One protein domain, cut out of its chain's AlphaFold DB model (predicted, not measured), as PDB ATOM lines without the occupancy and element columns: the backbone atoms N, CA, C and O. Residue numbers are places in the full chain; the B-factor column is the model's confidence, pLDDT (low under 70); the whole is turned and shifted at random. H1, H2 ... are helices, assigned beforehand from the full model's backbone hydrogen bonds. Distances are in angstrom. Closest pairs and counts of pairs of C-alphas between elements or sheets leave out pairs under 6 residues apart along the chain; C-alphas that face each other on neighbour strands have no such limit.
ATOM      1  N   CYS A   2     164.284  92.544 187.772       56.44
ATOM      2  CA  CYS A   2     163.119  92.663 186.867       56.44
ATOM      3  C   CYS A   2     161.725  92.315 187.445       56.44
ATOM      4  O   CYS A   2     160.716  92.646 186.835       56.44
ATOM      5  N   TRP A   3     161.619  91.662 188.609       54.03
ATOM      6  CA  TRP A   3     160.311  91.323 189.213       54.03
ATOM      7  C   TRP A   3     159.649  92.488 189.955       54.03
ATOM      8  O   TRP A   3     158.467  92.412 190.305       54.03
ATOM      9  N   ILE A   4     160.425  93.540 190.210       71.06
ATOM     10  CA  ILE A   4     160.053  94.661 191.066       71.06
ATOM     11  C   ILE A   4     158.889  95.461 190.454       71.06
ATOM     12  O   ILE A   4     157.875  95.583 191.141       71.06
ATOM     13  N   PRO A   5     158.913  95.880 189.169       76.81
ATOM     14  CA  PRO A   5     157.818  96.668 188.592       76.81
ATOM     15  C   PRO A   5     156.462  95.964 188.680       76.81
ATOM     16  O   PRO A   5     155.491  96.515 189.183       76.81
ATOM     17  N   ARG A   6     156.394  94.685 188.292       82.94
ATOM     18  CA  ARG A   6     155.131  93.931 188.269       82.94
ATOM     19  C   ARG A   6     154.503  93.787 189.655       82.94
ATOM     20  O   ARG A   6     153.294  93.967 189.810       82.94
ATOM     21  N   ARG A   7     155.291  93.346 190.643       83.81
ATOM     22  CA  ARG A   7     154.767  93.080 191.992       83.81
ATOM     23  C   ARG A   7     154.400  94.382 192.691       83.81
ATOM     24  O   ARG A   7     153.339  94.433 193.310       83.81
ATOM     25  N   LEU A   8     155.224  95.417 192.532       87.25
ATOM     26  CA  LEU A   8     154.963  96.717 193.129       87.25
ATOM     27  C   LEU A   8     153.746  97.393 192.505       87.25
ATOM     28  O   LEU A   8     152.872  97.788 193.263       87.25
ATOM     29  N   SER A   9     153.601  97.429 191.175       86.25
ATOM     30  CA  SER A   9     152.433  98.078 190.563       86.25
ATOM     31  C   SER A   9     151.125  97.397 190.958       86.25
ATOM     32  O   SER A   9     150.162  98.073 191.301       86.25
ATOM     33  N   ARG A  10     151.084  96.055 191.028       87.94
ATOM     34  CA  ARG A  10     149.893  95.339 191.526       87.94
ATOM     35  C   ARG A  10     149.566  95.669 192.973       87.94
ATOM     36  O   ARG A  10     148.398  95.860 193.298       87.94
ATOM     37  N   LEU A  11     150.571  95.651 193.844       91.25
ATOM     38  CA  LEU A  11     150.370  95.936 195.259       91.25
ATOM     39  C   LEU A  11     149.935  97.389 195.454       91.25
ATOM     40  O   LEU A  11     148.995  97.647 196.190       91.25
ATOM     41  N   ALA A  12     150.563  98.315 194.740       90.19
ATOM     42  CA  ALA A  12     150.275  99.729 194.846       90.19
ATOM     43  C   ALA A  12     148.883 100.095 194.315       90.19
ATOM     44  O   ALA A  12     148.204 100.902 194.941       90.19
ATOM     45  N   ILE A  13     148.422  99.443 193.239       90.31
ATOM     46  CA  ILE A  13     147.029  99.546 192.772       90.31
ATOM     47  C   ILE A  13     146.069  99.016 193.842       90.31
ATOM     48  O   ILE A  13     145.096  99.681 194.176       90.31
ATOM     49  N   LYS A  14     146.352  97.843 194.429       92.62
ATOM     50  CA  LYS A  14     145.508  97.263 195.493       92.62
ATOM     51  C   LYS A  14     145.428  98.135 196.744       92.62
ATOM     52  O   LYS A  14     144.405  98.132 197.414       92.62
ATOM     53  N   LEU A  15     146.515  98.824 197.071       92.88
ATOM     54  CA  LEU A  15     146.608  99.715 198.222       92.88
ATOM     55  C   LEU A  15     146.118 101.141 197.915       92.88
ATOM     56  O   LEU A  15     146.092 101.958 198.828       92.88
ATOM     57  N   GLY A  16     145.756 101.454 196.663       92.44
ATOM     58  CA  GLY A  16     145.325 102.797 196.260       92.44
ATOM     59  C   GLY A  16     146.391 103.874 196.487       92.44
ATOM     60  O   GLY A  16     146.058 104.995 196.852       92.44
ATOM     61  N   LEU A  17     147.678 103.530 196.339       91.38
ATOM     62  CA  LEU A  17     148.796 104.447 196.627       91.38
ATOM     63  C   LEU A  17     149.044 105.488 195.527       91.38
ATOM     64  O   LEU A  17     149.798 106.432 195.748       91.38
ATOM     65  N   PHE A  18     148.468 105.275 194.347       92.25
ATOM     66  CA  PHE A  18     148.672 106.080 193.148       92.25
ATOM     67  C   PHE A  18     147.331 106.341 192.472       92.25
ATOM     68  O   PHE A  18     146.408 105.531 192.609       92.25
ATOM     69  N   GLU A  19     147.262 107.427 191.710       92.75
ATOM     70  CA  GLU A  19     146.108 107.710 190.857       92.75
ATOM     71  C   GLU A  19     145.991 106.653 189.745       92.75
ATOM     72  O   GLU A  19     146.963 105.971 189.384       92.75
ATOM     73  N   GLU A  20     144.794 106.502 189.177       91.81
ATOM     74  CA  GLU A  20     144.548 105.516 188.118       91.81
ATOM     75  C   GLU A  20     145.449 105.766 186.896       91.81
ATOM     76  O   GLU A  20     146.021 104.819 186.340       91.81
ATOM     77  N   GLU A  21     145.669 107.036 186.529       92.75
ATOM     78  CA  GLU A  21     146.580 107.416 185.445       92.75
ATOM     79  C   GLU A  21     148.046 107.030 185.694       92.75
ATOM     80  O   GLU A  21     148.770 106.765 184.739       92.75
ATOM     81  N   GLU A  22     148.493 106.931 186.948       92.00
ATOM     82  CA  GLU A  22     149.874 106.574 187.301       92.00
ATOM     83  C   GLU A  22     150.117 105.055 187.232       92.00
ATOM     84  O   GLU A  22     151.265 104.592 187.266       92.00
ATOM     85  N   ARG A  23     149.038 104.262 187.115       94.81
ATOM     86  CA  ARG A  23     149.033 102.802 186.909       94.81
ATOM     87  C   ARG A  23     149.927 102.046 187.894       94.81
ATOM     88  O   ARG A  23     150.713 101.172 187.522       94.81
ATOM     89  N   GLY A  24     149.805 102.393 189.175       92.25
ATOM     90  CA  GLY A  24     150.611 101.798 190.242       92.25
ATOM     91  C   GLY A  24     152.075 102.236 190.193       92.25
ATOM     92  O   GLY A  24     152.969 101.403 190.354       92.25
ATOM     93  N   GLY A  25     152.314 103.516 189.908       92.50
ATOM     94  CA  GLY A  25     153.645 104.120 189.871       92.50
ATOM     95  C   GLY A  25     154.443 103.856 188.594       92.50
ATOM     96  O   GLY A  25     155.585 104.293 188.486       92.50
ATOM     97  N   LEU A  26     153.868 103.139 187.624       93.94
ATOM     98  CA  LEU A  26     154.543 102.754 186.386       93.94
ATOM     99  C   LEU A  26     154.860 103.975 185.509       93.94
ATOM    100  O   LEU A  26     155.923 104.032 184.890       93.94
ATOM    101  N   LEU A  27     153.945 104.948 185.495       94.62
ATOM    102  CA  LEU A  27     154.043 106.174 184.699       94.62
ATOM    103  C   LEU A  27     154.531 107.381 185.512       94.62
ATOM    104  O   LEU A  27     154.620 108.490 184.985       94.62
ATOM    105  N   CYS A  28     154.876 107.176 186.786       91.62
ATOM    106  CA  CYS A  28     155.418 108.238 187.622       91.62
ATOM    107  C   CYS A  28     156.773 108.694 187.085       91.62
ATOM    108  O   CYS A  28     157.718 107.909 186.989       91.62
ATOM    109  N   GLN A  29     156.874 109.984 186.792       88.62
ATOM    110  CA  GLN A  29     158.149 110.631 186.523       88.62
ATOM    111  C   GLN A  29     158.837 110.938 187.860       88.62
ATOM    112  O   GLN A  29     158.191 111.370 188.821       88.62
ATOM    113  N   GLY A  30     160.146 110.693 187.942       80.50
ATOM    114  CA  GLY A  30     160.940 111.108 189.099       80.50
ATOM    115  C   GLY A  30     160.841 112.621 189.324       80.50
ATOM    116  O   GLY A  30     160.752 113.388 188.364       80.50
ATOM    117  N   HIS A  31     160.841 113.060 190.588       74.06
ATOM    118  CA  HIS A  31     160.938 114.488 190.893       74.06
ATOM    119  C   HIS A  31     162.293 115.017 190.417       74.06
ATOM    120  O   HIS A  31     163.333 114.436 190.725       74.06
ATOM    121  N   GLU A  32     162.255 116.119 189.674       63.22
ATOM    122  CA  GLU A  32     163.431 116.811 189.168       63.22
ATOM    123  C   GLU A  32     164.349 117.235 190.309       63.22
ATOM    124  O   GLU A  32     164.004 118.098 191.116       63.22
ATOM    125  N   ASN A  33     165.566 116.701 190.319       61.47
ATOM    126  CA  ASN A  33     166.678 117.505 190.791       61.47
ATOM    127  C   ASN A  33     167.060 118.425 189.626       61.47
ATOM    128  O   ASN A  33     167.416 117.964 188.545       61.47
ATOM    129  N   HIS A  34     166.924 119.728 189.864       60.38
ATOM    130  CA  HIS A  34     166.842 120.839 188.904       60.38
ATOM    131  C   HIS A  34     168.063 121.043 187.966       60.38
ATOM    132  O   HIS A  34     168.148 122.048 187.263       60.38
ATOM    133  N   TYR A  35     169.027 120.121 187.935       73.31
ATOM    134  CA  TYR A  35     170.270 120.277 187.175       73.31
ATOM    135  C   TYR A  35     170.410 119.348 185.964       73.31
ATOM    136  O   TYR A  35     171.318 119.567 185.169       73.31
ATOM    137  N   ASP A  36     169.514 118.372 185.761       64.75
ATOM    138  CA  ASP A  36     169.563 117.530 184.559       64.75
ATOM    139  C   ASP A  36     168.174 117.257 183.969       64.75
ATOM    140  O   ASP A  36     167.523 116.246 184.232       64.75
ATOM    141  N   TYR A  37     167.718 118.189 183.130       55.75
ATOM    142  CA  TYR A  37     166.453 118.102 182.393       55.75
ATOM    143  C   TYR A  37     166.379 116.910 181.417       55.75
ATOM    144  O   TYR A  37     165.338 116.696 180.799       55.75
ATOM    145  N   ARG A  38     167.454 116.123 181.247       60.16
ATOM    146  CA  ARG A  38     167.509 115.036 180.256       60.16
ATOM    147  C   ARG A  38     166.978 113.684 180.740       60.16
ATOM    148  O   ARG A  38     166.876 112.780 179.917       60.16
ATOM    149  N   TYR A  39     166.593 113.533 182.012       66.81
ATOM    150  CA  TYR A  39     166.293 112.206 182.578       66.81
ATOM    151  C   TYR A  39     165.019 112.123 183.423       66.81
ATOM    152  O   TYR A  39     164.979 111.419 184.433       66.81
ATOM    153  N   ARG A  40     163.927 112.771 183.002       80.94
ATOM    154  CA  ARG A  40     162.604 112.346 183.482       80.94
ATOM    155  C   ARG A  40     162.255 111.007 182.823       80.94
ATOM    156  O   ARG A  40     161.622 110.999 181.776       80.94
ATOM    157  N   THR A  41     162.692 109.895 183.412       89.12
ATOM    158  CA  THR A  41     162.313 108.549 182.960       89.12
ATOM    159  C   THR A  41     161.306 107.926 183.917       89.12
ATOM    160  O   THR A  41     161.488 107.917 185.137       89.12
ATOM    161  N   ASN A  42     160.217 107.402 183.366       93.12
ATOM    162  CA  ASN A  42     159.302 106.533 184.093       93.12
ATOM    163  C   ASN A  42     159.770 105.066 184.031       93.12
ATOM    164  O   ASN A  42     160.789 104.722 183.422       93.12
ATOM    165  N   VAL A  43     159.033 104.168 184.685       94.00
ATOM    166  CA  VAL A  43     159.418 102.753 184.758       94.00
ATOM    167  C   VAL A  43     159.338 102.065 183.391       94.00
ATOM    168  O   VAL A  43     160.184 101.219 183.115       94.00
ATOM    169  N   LEU A  44     158.386 102.421 182.519       95.50
ATOM    170  CA  LEU A  44     158.323 101.877 181.152       95.50
ATOM    171  C   LEU A  44     159.534 102.285 180.321       95.50
ATOM    172  O   LEU A  44     160.103 101.453 179.622       95.50
ATOM    173  N   GLU A  45     159.949 103.542 180.423       93.69
ATOM    174  CA  GLU A  45     161.141 104.035 179.737       93.69
ATOM    175  C   GLU A  45     162.398 103.339 180.267       93.69
ATOM    176  O   GLU A  45     163.231 102.897 179.482       93.69
ATOM    177  N   ASN A  46     162.497 103.137 181.586       92.19
ATOM    178  CA  ASN A  46     163.591 102.373 182.192       92.19
ATOM    179  C   ASN A  46     163.609 100.902 181.754       92.19
ATOM    180  O   ASN A  46     164.678 100.310 181.650       92.19
ATOM    181  N   LEU A  47     162.450 100.312 181.444       94.88
ATOM    182  CA  LEU A  47     162.373  98.971 180.859       94.88
ATOM    183  C   LEU A  47     162.850  98.917 179.411       94.88
ATOM    184  O   LEU A  47     162.992  97.808 178.904       94.88
ATOM    185  N   MET A  48     163.062 100.050 178.736       94.62
ATOM    186  CA  MET A  48     163.722 100.083 177.428       94.62
ATOM    187  C   MET A  48     165.237 100.094 177.562       94.62
ATOM    188  O   MET A  48     165.913  99.802 176.585       94.62
ATOM    189  N   HIS A  49     165.759 100.367 178.762       90.19
ATOM    190  CA  HIS A  49     167.190 100.435 178.966       90.19
ATOM    191  C   HIS A  49     167.835  99.051 179.114       90.19
ATOM    192  O   HIS A  49     167.291  98.156 179.770       90.19
ATOM    193  N   SER A  50     168.983  98.856 178.478       88.25
ATOM    194  CA  SER A  50     169.903  97.748 178.719       88.25
ATOM    195  C   SER A  50     170.849  98.106 179.858       88.25
ATOM    196  O   SER A  50     171.127  99.277 180.117       88.25
ATOM    197  N   ASP A  51     171.324  97.094 180.580       84.94
ATOM    198  CA  ASP A  51     172.281  97.316 181.662       84.94
ATOM    199  C   ASP A  51     173.592  97.878 181.084       84.94
ATOM    200  O   ASP A  51     174.235  97.228 180.264       84.94
ATOM    201  N   LEU A  52     173.987  99.087 181.492       77.31
ATOM    202  CA  LEU A  52     175.204  99.769 181.031       77.31
ATOM    203  C   LEU A  52     176.460  99.294 181.775       77.31
ATOM    204  O   LEU A  52     177.411 100.061 181.922       77.31
ATOM    205  N   ASN A  53     176.491  98.052 182.264       71.69
ATOM    206  CA  ASN A  53     177.669  97.453 182.891       71.69
ATOM    207  C   ASN A  53     178.790  97.213 181.853       71.69
ATOM    208  O   ASN A  53     179.162  96.094 181.515       71.69
ATOM    209  N   LEU A  54     179.357  98.317 181.363       64.94
ATOM    210  CA  LEU A  54     180.391  98.449 180.335       64.94
ATOM    211  C   LEU A  54     181.792  98.042 180.819       64.94
ATOM    212  O   LEU A  54     182.761  98.197 180.086       64.94
ATOM    213  N   TRP A  55     181.924  97.559 182.055       73.31
ATOM    214  CA  TRP A  55     183.217  97.451 182.737       73.31
ATOM    215  C   TRP A  55     183.897  96.091 182.531       73.31
ATOM    216  O   TRP A  55     185.053  95.925 182.912       73.31
ATOM    217  N   SER A  56     183.208  95.113 181.935       73.06
ATOM    218  CA  SER A  56     183.848  93.855 181.528       73.06
ATOM    219  C   SER A  56     184.597  94.046 180.207       73.06
ATOM    220  O   SER A  56     184.107  94.734 179.319       73.06
ATOM    221  N   ASN A  57     185.758  93.415 180.036       82.19
ATOM    222  CA  ASN A  57     186.469  93.378 178.748       82.19
ATOM    223  C   ASN A  57     186.089  92.155 177.892       82.19
ATOM    224  O   ASN A  57     186.580  92.024 176.779       82.19
ATOM    225  N   ASP A  58     185.233  91.262 178.398       84.88
ATOM    226  CA  ASP A  58     184.816  90.050 177.688       84.88
ATOM    227  C   ASP A  58     183.544  90.303 176.863       84.88
ATOM    228  O   ASP A  58     182.447  90.451 177.410       84.88
ATOM    229  N   ASP A  59     183.696  90.369 175.539       82.94
ATOM    230  CA  ASP A  59     182.600  90.644 174.604       82.94
ATOM    231  C   ASP A  59     181.596  89.487 174.479       82.94
ATOM    232  O   ASP A  59     180.412  89.734 174.225       82.94
ATOM    233  N   ALA A  60     182.021  88.239 174.707       83.69
ATOM    234  CA  ALA A  60     181.125  87.086 174.656       83.69
ATOM    235  C   ALA A  60     180.177  87.088 175.861       83.69
ATOM    236  O   ALA A  60     178.957  87.018 175.700       83.69
ATOM    237  N   TYR A  61     180.730  87.286 177.062       84.50
ATOM    238  CA  TYR A  61     179.938  87.383 178.290       84.50
ATOM    239  C   TYR A  61     178.935  88.547 178.247       84.50
ATOM    240  O   TYR A  61     177.795  88.407 178.695       84.50
ATOM    241  N   LYS A  62     179.327  89.694 177.669       87.00
ATOM    242  CA  LYS A  62     178.419  90.838 177.480       87.00
ATOM    243  C   LYS A  62     177.210  90.464 176.637       87.00
ATOM    244  O   LYS A  62     176.089  90.787 177.023       87.00
ATOM    245  N   ARG A  63     177.416  89.785 175.504       89.38
ATOM    246  CA  ARG A  63     176.323  89.428 174.590       89.38
ATOM    247  C   ARG A  63     175.300  88.520 175.269       89.38
ATOM    248  O   ARG A  63     174.121  88.863 175.286       89.38
ATOM    249  N   GLU A  64     175.749  87.433 175.895       91.94
ATOM    250  CA  GLU A  64     174.860  86.501 176.607       91.94
ATOM    251  C   GLU A  64     174.107  87.190 177.752       91.94
ATOM    252  O   GLU A  64     172.907  86.978 177.947       91.94
ATOM    253  N   HIS A  65     174.795  88.059 178.500       91.75
ATOM    254  CA  HIS A  65     174.170  88.843 179.556       91.75
ATOM    255  C   HIS A  65     173.059  89.743 179.005       91.75
ATOM    256  O   HIS A  65     171.947  89.743 179.540       91.75
ATOM    257  N   HIS A  66     173.340  90.494 177.940       92.12
ATOM    258  CA  HIS A  66     172.372  91.403 177.341       92.12
ATOM    259  C   HIS A  66     171.172  90.668 176.739       92.12
ATOM    260  O   HIS A  66     170.041  91.089 176.972       92.12
ATOM    261  N   GLU A  67     171.384  89.534 176.069       94.00
ATOM    262  CA  GLU A  67     170.295  88.686 175.570       94.00
ATOM    263  C   GLU A  67     169.400  88.182 176.710       94.00
ATOM    264  O   GLU A  67     168.171  88.265 176.629       94.00
ATOM    265  N   ALA A  68     170.000  87.731 177.816       94.38
ATOM    266  CA  ALA A  68     169.252  87.292 178.991       94.38
ATOM    267  C   ALA A  68     168.494  88.444 179.678       94.38
ATOM    268  O   ALA A  68     167.443  88.221 180.293       94.38
ATOM    269  N   VAL A  69     169.020  89.672 179.625       93.69
ATOM    270  CA  VAL A  69     168.335  90.881 180.107       93.69
ATOM    271  C   VAL A  69     167.166  91.243 179.189       93.69
ATOM    272  O   VAL A  69     166.071  91.497 179.700       93.69
ATOM    273  N   ASP A  70     167.362  91.197 177.871       95.69
ATOM    274  CA  ASP A  70     166.324  91.470 176.872       95.69
ATOM    275  C   ASP A  70     165.143  90.504 177.031       95.69
ATOM    276  O   ASP A  70     163.995  90.936 177.154       95.69
ATOM    277  N   ASP A  71     165.418  89.204 177.190       96.50
ATOM    278  CA  ASP A  71     164.396  88.187 177.457       96.50
ATOM    279  C   ASP A  71     163.611  88.471 178.740       96.50
ATOM    280  O   ASP A  71     162.377  88.399 178.768       96.50
ATOM    281  N   LYS A  72     164.303  88.827 179.828       96.00
ATOM    282  CA  LYS A  72     163.649  89.137 181.106       96.00
ATOM    283  C   LYS A  72     162.742  90.355 180.987       96.00
ATOM    284  O   LYS A  72     161.620  90.319 181.499       96.00
ATOM    285  N   TYR A  73     163.199  91.426 180.344       96.12
ATOM    286  CA  TYR A  73     162.388  92.629 180.183       96.12
ATOM    287  C   TYR A  73     161.244  92.432 179.191       96.12
ATOM    288  O   TYR A  73     160.134  92.888 179.475       96.12
ATOM    289  N   LEU A  74     161.433  91.654 178.125       97.44
ATOM    290  CA  LEU A  74     160.345  91.234 177.246       97.44
ATOM    291  C   LEU A  74     159.243  90.504 178.030       97.44
ATOM    292  O   LEU A  74     158.063  90.838 177.898       97.44
ATOM    293  N   GLN A  75     159.600  89.560 178.909       97.38
ATOM    294  CA  GLN A  75     158.612  88.880 179.756       97.38
ATOM    295  C   GLN A  75     157.854  89.857 180.664       97.38
ATOM    296  O   GLN A  75     156.649  89.697 180.870       97.38
ATOM    297  N   VAL A  76     158.517  90.894 181.184       96.12
ATOM    298  CA  VAL A  76     157.846  91.946 181.964       96.12
ATOM    299  C   VAL A  76     156.849  92.716 181.094       96.12
ATOM    300  O   VAL A  76     155.694  92.844 181.503       96.12
ATOM    301  N   LEU A  77     157.237  93.158 179.893       97.38
ATOM    302  CA  LEU A  77     156.351  93.882 178.968       97.38
ATOM    303  C   LEU A  77     155.123  93.051 178.575       97.38
ATOM    304  O   LEU A  77     153.997  93.551 178.627       97.38
ATOM    305  N   ILE A  78     155.308  91.761 178.276       97.69
ATOM    306  CA  ILE A  78     154.209  90.829 177.980       97.69
ATOM    307  C   ILE A  78     153.229  90.757 179.157       97.69
ATOM    308  O   ILE A  78     152.013  90.785 178.961       97.69
ATOM    309  N   GLN A  79     153.729  90.664 180.390       96.62
ATOM    310  CA  GLN A  79     152.873  90.594 181.576       96.62
ATOM    311  C   GLN A  79     152.153  91.920 181.848       96.62
ATOM    312  O   GLN A  79     150.967  91.897 182.171       96.62
ATOM    313  N   LEU A  80     152.829  93.063 181.683       96.56
ATOM    314  CA  LEU A  80     152.208  94.386 181.811       96.56
ATOM    315  C   LEU A  80     151.083  94.574 180.786       96.56
ATOM    316  O   LEU A  80     150.003  95.035 181.156       96.56
ATOM    317  N   ARG A  81     151.291  94.134 179.538       97.31
ATOM    318  CA  ARG A  81     150.261  94.111 178.488       97.31
ATOM    319  C   ARG A  81     149.081  93.218 178.864       97.31
ATOM    320  O   ARG A  81     147.940  93.661 178.802       97.31
ATOM    321  N   LYS A  82     149.331  91.975 179.300       97.19
ATOM    322  CA  LYS A  82     148.271  91.032 179.726       97.19
ATOM    323  C   LYS A  82     147.426  91.564 180.884       97.19
ATOM    324  O   LYS A  82     146.287  91.149 181.052       97.19
ATOM    325  N   MET A  83     147.990  92.451 181.696       95.31
ATOM    326  CA  MET A  83     147.303  93.092 182.813       95.31
ATOM    327  C   MET A  83     146.629  94.423 182.448       95.31
ATOM    328  O   MET A  83     146.040  95.038 183.331       95.31
ATOM    329  N   GLY A  84     146.745  94.893 181.203       96.38
ATOM    330  CA  GLY A  84     146.216  96.192 180.777       96.38
ATOM    331  C   GLY A  84     146.963  97.406 181.346       96.38
ATOM    332  O   GLY A  84     146.439  98.515 181.296       96.38
ATOM    333  N   LEU A  85     148.168  97.213 181.902       96.56
ATOM    334  CA  LEU A  85     148.973  98.303 182.469       96.56
ATOM    335  C   LEU A  85     149.853  98.994 181.429       96.56
ATOM    336  O   LEU A  85     150.055 100.201 181.521       96.56
ATOM    337  N   LEU A  86     150.357  98.232 180.458       97.50
ATOM    338  CA  LEU A  86     150.982  98.766 179.253       97.50
ATOM    339  C   LEU A  86     149.904  98.828 178.170       97.50
ATOM    340  O   LEU A  86     149.203  97.837 177.945       97.50
ATOM    341  N   LYS A  87     149.760  99.983 177.531       97.69
ATOM    342  CA  LYS A  87     148.800 100.255 176.462       97.69
ATOM    343  C   LYS A  87     149.532 100.689 175.196       97.69
ATOM    344  O   LYS A  87     150.714 101.026 175.228       97.69
ATOM    345  N   LYS A  88     148.814 100.668 174.074       97.00
ATOM    346  CA  LYS A  88     149.354 101.020 172.758       97.00
ATOM    347  C   LYS A  88     149.809 102.481 172.727       97.00
ATOM    348  O   LYS A  88     150.882 102.793 172.225       97.00
ATOM    349  N   GLU A  89     149.019 103.348 173.348       96.12
ATOM    350  CA  GLU A  89     149.253 104.786 173.435       96.12
ATOM    351  C   GLU A  89     150.559 105.092 174.176       96.12
ATOM    352  O   GLU A  89     151.276 106.004 173.782       96.12
ATOM    353  N   ASP A  90     150.925 104.281 175.177       96.31
ATOM    354  CA  ASP A  90     152.175 104.456 175.923       96.31
ATOM    355  C   ASP A  90     153.410 104.249 175.028       96.31
ATOM    356  O   ASP A  90     154.437 104.893 175.238       96.31
ATOM    357  N   ILE A  91     153.328 103.357 174.028       96.00
ATOM    358  CA  ILE A  91     154.441 103.076 173.105       96.00
ATOM    359  C   ILE A  91     154.812 104.348 172.345       96.00
ATOM    360  O   ILE A  91     155.992 104.691 172.256       96.00
ATOM    361  N   GLN A  92     153.797 105.050 171.837       93.44
ATOM    362  CA  GLN A  92     153.965 106.300 171.106       93.44
ATOM    363  C   GLN A  92     154.280 107.457 172.055       93.44
ATOM    364  O   GLN A  92     155.264 108.156 171.845       93.44
ATOM    365  N   GLN A  93     153.492 107.620 173.122       93.25
ATOM    366  CA  GLN A  93     153.593 108.739 174.064       93.25
ATOM    367  C   GLN A  93     154.960 108.820 174.750       93.25
ATOM    368  O   GLN A  93     155.459 109.913 174.995       93.25
ATOM    369  N   TYR A  94     155.563 107.672 175.072       92.62
ATOM    370  CA  TYR A  94     156.879 107.611 175.713       92.62
ATOM    371  C   TYR A  94     158.000 107.211 174.748       92.62
ATOM    372  O   TYR A  94     159.120 106.947 175.189       92.62
ATOM    373  N   HIS A  95     157.708 107.161 173.443       91.50
ATOM    374  CA  HIS A  95     158.671 106.866 172.381       91.50
ATOM    375  C   HIS A  95     159.520 105.615 172.669       91.50
ATOM    376  O   HIS A  95     160.745 105.614 172.512       91.50
ATOM    377  N   LEU A  96     158.874 104.544 173.138       94.44
ATOM    378  CA  LEU A  96     159.563 103.363 173.672       94.44
ATOM    379  C   LEU A  96     160.444 102.675 172.615       94.44
ATOM    380  O   LEU A  96     161.547 102.226 172.914       94.44
ATOM    381  N   THR A  97     159.988 102.649 171.364       93.38
ATOM    382  CA  THR A  97     160.718 102.083 170.219       93.38
ATOM    383  C   THR A  97     161.991 102.867 169.914       93.38
ATOM    384  O   THR A  97     163.052 102.277 169.730       93.38
ATOM    385  N   ILE A  98     161.909 104.198 169.941       87.62
ATOM    386  CA  ILE A  98     163.040 105.100 169.703       87.62
ATOM    387  C   ILE A  98     164.087 104.941 170.808       87.62
ATOM    388  O   ILE A  98     165.280 104.901 170.519       87.62
ATOM    389  N   LYS A  99     163.657 104.784 172.067       89.50
ATOM    390  CA  LYS A  99     164.574 104.531 173.189       89.50
ATOM    391  C   LYS A  99     165.386 103.252 172.996       89.50
ATOM    392  O   LYS A  99     166.587 103.285 173.234       89.50
ATOM    393  N   LEU A 100     164.767 102.174 172.504       91.44
ATOM    394  CA  LEU A 100     165.477 100.926 172.178       91.44
ATOM    395  C   LEU A 100     166.472 101.107 171.022       91.44
ATOM    396  O   LEU A 100     167.564 100.544 171.046       91.44
ATOM    397  N   CYS A 101     166.116 101.895 170.006       87.44
ATOM    398  CA  CYS A 101     167.021 102.197 168.894       87.44
ATOM    399  C   CYS A 101     168.208 103.066 169.326       87.44
ATOM    400  O   CYS A 101     169.296 102.904 168.778       87.44
ATOM    401  N   GLY A 102     167.999 103.954 170.302       82.44
ATOM    402  CA  GLY A 102     168.977 104.939 170.756       82.44
ATOM    403  C   GLY A 102     169.969 104.454 171.820       82.44
ATOM    404  O   GLY A 102     170.823 105.233 172.247       82.44
ATOM    405  N   GLU A 103     169.864 103.203 172.272       80.44
ATOM    406  CA  GLU A 103     170.719 102.649 173.327       80.44
ATOM    407  C   GLU A 103     172.190 102.568 172.913       80.44
ATOM    408  O   GLU A 103     172.509 102.112 171.820       80.44
ATOM    409  N   TYR A 104     173.128 102.918 173.787       79.12
ATOM    410  CA  TYR A 104     174.546 102.699 173.493       79.12
ATOM    411  C   TYR A 104     174.921 101.227 173.733       79.12
ATOM    412  O   TYR A 104     174.651 100.680 174.799       79.12
ATOM    413  N   GLY A 105     175.557 100.582 172.749       84.38
ATOM    414  CA  GLY A 105     176.045  99.202 172.862       84.38
ATOM    415  C   GLY A 105     175.066  98.163 172.315       84.38
ATOM    416  O   GLY A 105     175.032  97.921 171.110       84.38
ATOM    417  N   TYR A 106     174.271  97.537 173.179       90.25
ATOM    418  CA  TYR A 106     173.414  96.409 172.800       90.25
ATOM    419  C   TYR A 106     172.070  96.847 172.206       90.25
ATOM    420  O   TYR A 106     171.418  97.745 172.733       90.25
ATOM    421  N   PHE A 107     171.645  96.200 171.116       92.25
ATOM    422  CA  PHE A 107     170.301  96.380 170.575       92.25
ATOM    423  C   PHE A 107     169.344  95.334 171.122       92.25
ATOM    424  O   PHE A 107     169.491  94.139 170.885       92.25
ATOM    425  N   SER A 108     168.310  95.816 171.786       94.94
ATOM    426  CA  SER A 108     167.278  94.993 172.404       94.94
ATOM    427  C   SER A 108     166.221  94.555 171.391       94.94
ATOM    428  O   SER A 108     165.065  94.991 171.429       94.94
ATOM    429  N   GLU A 109     166.649  93.730 170.436       95.62
ATOM    430  CA  GLU A 109     165.862  93.319 169.275       95.62
ATOM    431  C   GLU A 109     164.514  92.700 169.663       95.62
ATOM    432  O   GLU A 109     163.492  93.017 169.048       95.62
ATOM    433  N   LYS A 110     164.472  91.836 170.685       97.75
ATOM    434  CA  LYS A 110     163.244  91.104 171.028       97.75
ATOM    435  C   LYS A 110     162.199  92.052 171.610       97.75
ATOM    436  O   LYS A 110     161.022  91.978 171.242       97.75
ATOM    437  N   ARG A 111     162.622  92.985 172.473       97.56
ATOM    438  CA  ARG A 111     161.769  94.080 172.964       97.56
ATOM    439  C   ARG A 111     161.294  94.976 171.821       97.56
ATOM    440  O   ARG A 111     160.110  95.305 171.779       97.56
ATOM    441  N   PHE A 112     162.181  95.331 170.891       96.94
ATOM    442  CA  PHE A 112     161.835  96.178 169.749       96.94
ATOM    443  C   PHE A 112     160.757  95.524 168.881       96.94
ATOM    444  O   PHE A 112     159.687  96.105 168.695       96.94
ATOM    445  N   ARG A 113     160.985  94.282 168.431       97.44
ATOM    446  CA  ARG A 113     160.023  93.523 167.618       97.44
ATOM    447  C   ARG A 113     158.670  93.399 168.313       97.44
ATOM    448  O   ARG A 113     157.650  93.646 167.680       97.44
ATOM    449  N   PHE A 114     158.651  93.107 169.617       98.25
ATOM    450  CA  PHE A 114     157.409  93.032 170.394       98.25
ATOM    451  C   PHE A 114     156.600  94.339 170.367       98.25
ATOM    452  O   PHE A 114     155.375  94.297 170.227       98.25
ATOM    453  N   LEU A 115     157.259  95.494 170.508       97.62
ATOM    454  CA  LEU A 115     156.582  96.793 170.471       97.62
ATOM    455  C   LEU A 115     156.073  97.128 169.067       97.62
ATOM    456  O   LEU A 115     154.939  97.581 168.943       97.62
ATOM    457  N   ILE A 116     156.864  96.860 168.025       96.88
ATOM    458  CA  ILE A 116     156.464  97.119 166.634       96.88
ATOM    459  C   ILE A 116     155.326  96.204 166.188       96.88
ATOM    460  O   ILE A 116     154.377  96.667 165.564       96.88
ATOM    461  N   GLU A 117     155.375  94.918 166.531       97.44
ATOM    462  CA  GLU A 117     154.292  93.974 166.236       97.44
ATOM    463  C   GLU A 117     152.974  94.388 166.893       97.44
ATOM    464  O   GLU A 117     151.893  94.117 166.369       97.44
ATOM    465  N   TRP A 118     153.052  95.051 168.046       97.62
ATOM    466  CA  TRP A 118     151.878  95.554 168.737       97.62
ATOM    467  C   TRP A 118     151.402  96.907 168.196       97.62
ATOM    468  O   TRP A 118     150.195  97.115 168.030       97.62
ATOM    469  N   ASP A 119     152.326  97.816 167.900       97.31
ATOM    470  CA  ASP A 119     152.024  99.097 167.283       97.31
ATOM    471  C   ASP A 119     153.013  99.483 166.181       97.31
ATOM    472  O   ASP A 119     153.983 100.205 166.433       97.31
ATOM    473  N   PRO A 120     152.721  99.113 164.925       95.75
ATOM    474  CA  PRO A 120     153.570  99.505 163.813       95.75
ATOM    475  C   PRO A 120     153.655 101.022 163.631       95.75
ATOM    476  O   PRO A 120     154.665 101.526 163.147       95.75
ATOM    477  N   ASN A 121     152.626 101.781 164.040       94.38
ATOM    478  CA  ASN A 121     152.615 103.234 163.861       94.38
ATOM    479  C   ASN A 121     153.711 103.934 164.680       94.38
ATOM    480  O   ASN A 121     154.107 105.047 164.340       94.38
ATOM    481  N   ALA A 122     154.264 103.265 165.694       92.69
ATOM    482  CA  ALA A 122     155.414 103.756 166.441       92.69
ATOM    483  C   ALA A 122     156.708 103.851 165.598       92.69
ATOM    484  O   ALA A 122     157.662 104.475 166.051       92.69
ATOM    485  N   LEU A 123     156.757 103.265 164.390       90.88
ATOM    486  CA  LEU A 123     157.869 103.454 163.440       90.88
ATOM    487  C   LEU A 123     157.782 104.768 162.660       90.88
ATOM    488  O   LEU A 123     158.809 105.313 162.280       90.88
ATOM    489  N   ILE A 124     156.569 105.251 162.377       88.44
ATOM    490  CA  ILE A 124     156.322 106.352 161.428       88.44
ATOM    491  C   ILE A 124     156.120 107.713 162.094       88.44
ATOM    492  O   ILE A 124     155.912 108.691 161.386       88.44
TER     493      ILE A 124
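This is residues 2 to 124 of the 279 residues of an uncharacterized protein of Fragilariopsis cylindrus CCMP1102 (UniProt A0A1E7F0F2). One long helix, H3, runs along one side of the body, and a helical hairpin, H5 and H6, packs on it through H6, with the two short helices H4 and H7 near the end of H6. H1 lies beside H3 near residues 76 to 80, the four-residue H2 sits near the middle, and residues 33 to 38, in the loop between H1 and H2, stick out, as do residues 55 to 61, of which 59 to 61 belong to H3. The printed part has 123 residues with seven named helices, H1 to H7 in order, and no named strand; the class is all helix. It is compact, with a radius of gyration of the C-alphas of 15.1 A, and spans 45 by 36 by 29 A.

Find C-alpha 59 at (182.600, 90.644, 174.604); from there H3, residues 59 to 82, runs 34.7 A to C-alpha 82 at (148.271, 91.032, 179.726). H6 is residues 109 to 118, 14.2 A, and H5 is residues 96 to 101, 8.9 A. H4 is residues 88 to 93, also 8.9 A, and H7, residues 120 to 123, ends at C-alpha 123 at (157.869, 103.454, 163.440). Look back to residues 4 to 14 for H1, 15.4 A, and to residues 43 to 46 for H2.

Start at H3: with residues 70 to 74 alone it touches H6, closest at the C-alphas of Leu 74 and Arg 111, 5.3 A, at a shallow tilt of 23 degrees, the same way. H5 and H6 form a helical hairpin; they touch, closest at the C-alphas of Thr 97 and Phe 112, 6.0 A, and run opposite ways at 36 degrees, only just steep. H2 and H5 only just touch, with 3 pairs of C-alphas within 8 A, the closest Glu 45 and Leu 96, 6.3 A. H4 and H7 also only just touch, with 3 such pairs, the closest Gln 92 and Ala 122, 5.5 A. With residues 76 to 80 alone H3 only just touches H1, again with 3 pairs, the closest Arg 6 and Leu 80, 7.1 A; the tilt is shallow, 17 degrees, the same way. H3 and H5 are apart. In H1, H3, H5 and H6 each O i to N i+4 pair is within hydrogen-bond range, in H4 1 of 2, and H2 and H7 are too short for such a pair.

The two C-alphas farthest apart are those of Gly 16 and Asn 57, 45.7 A. The printed part has no cut; the links H1 to H2, 28 residues, and H2 to H3, 12 residues, are long. Mean pLDDT of the printed part is 88.5, and it is under 70 at residues 2 to 3, 32 to 34, 36 to 39 and 54.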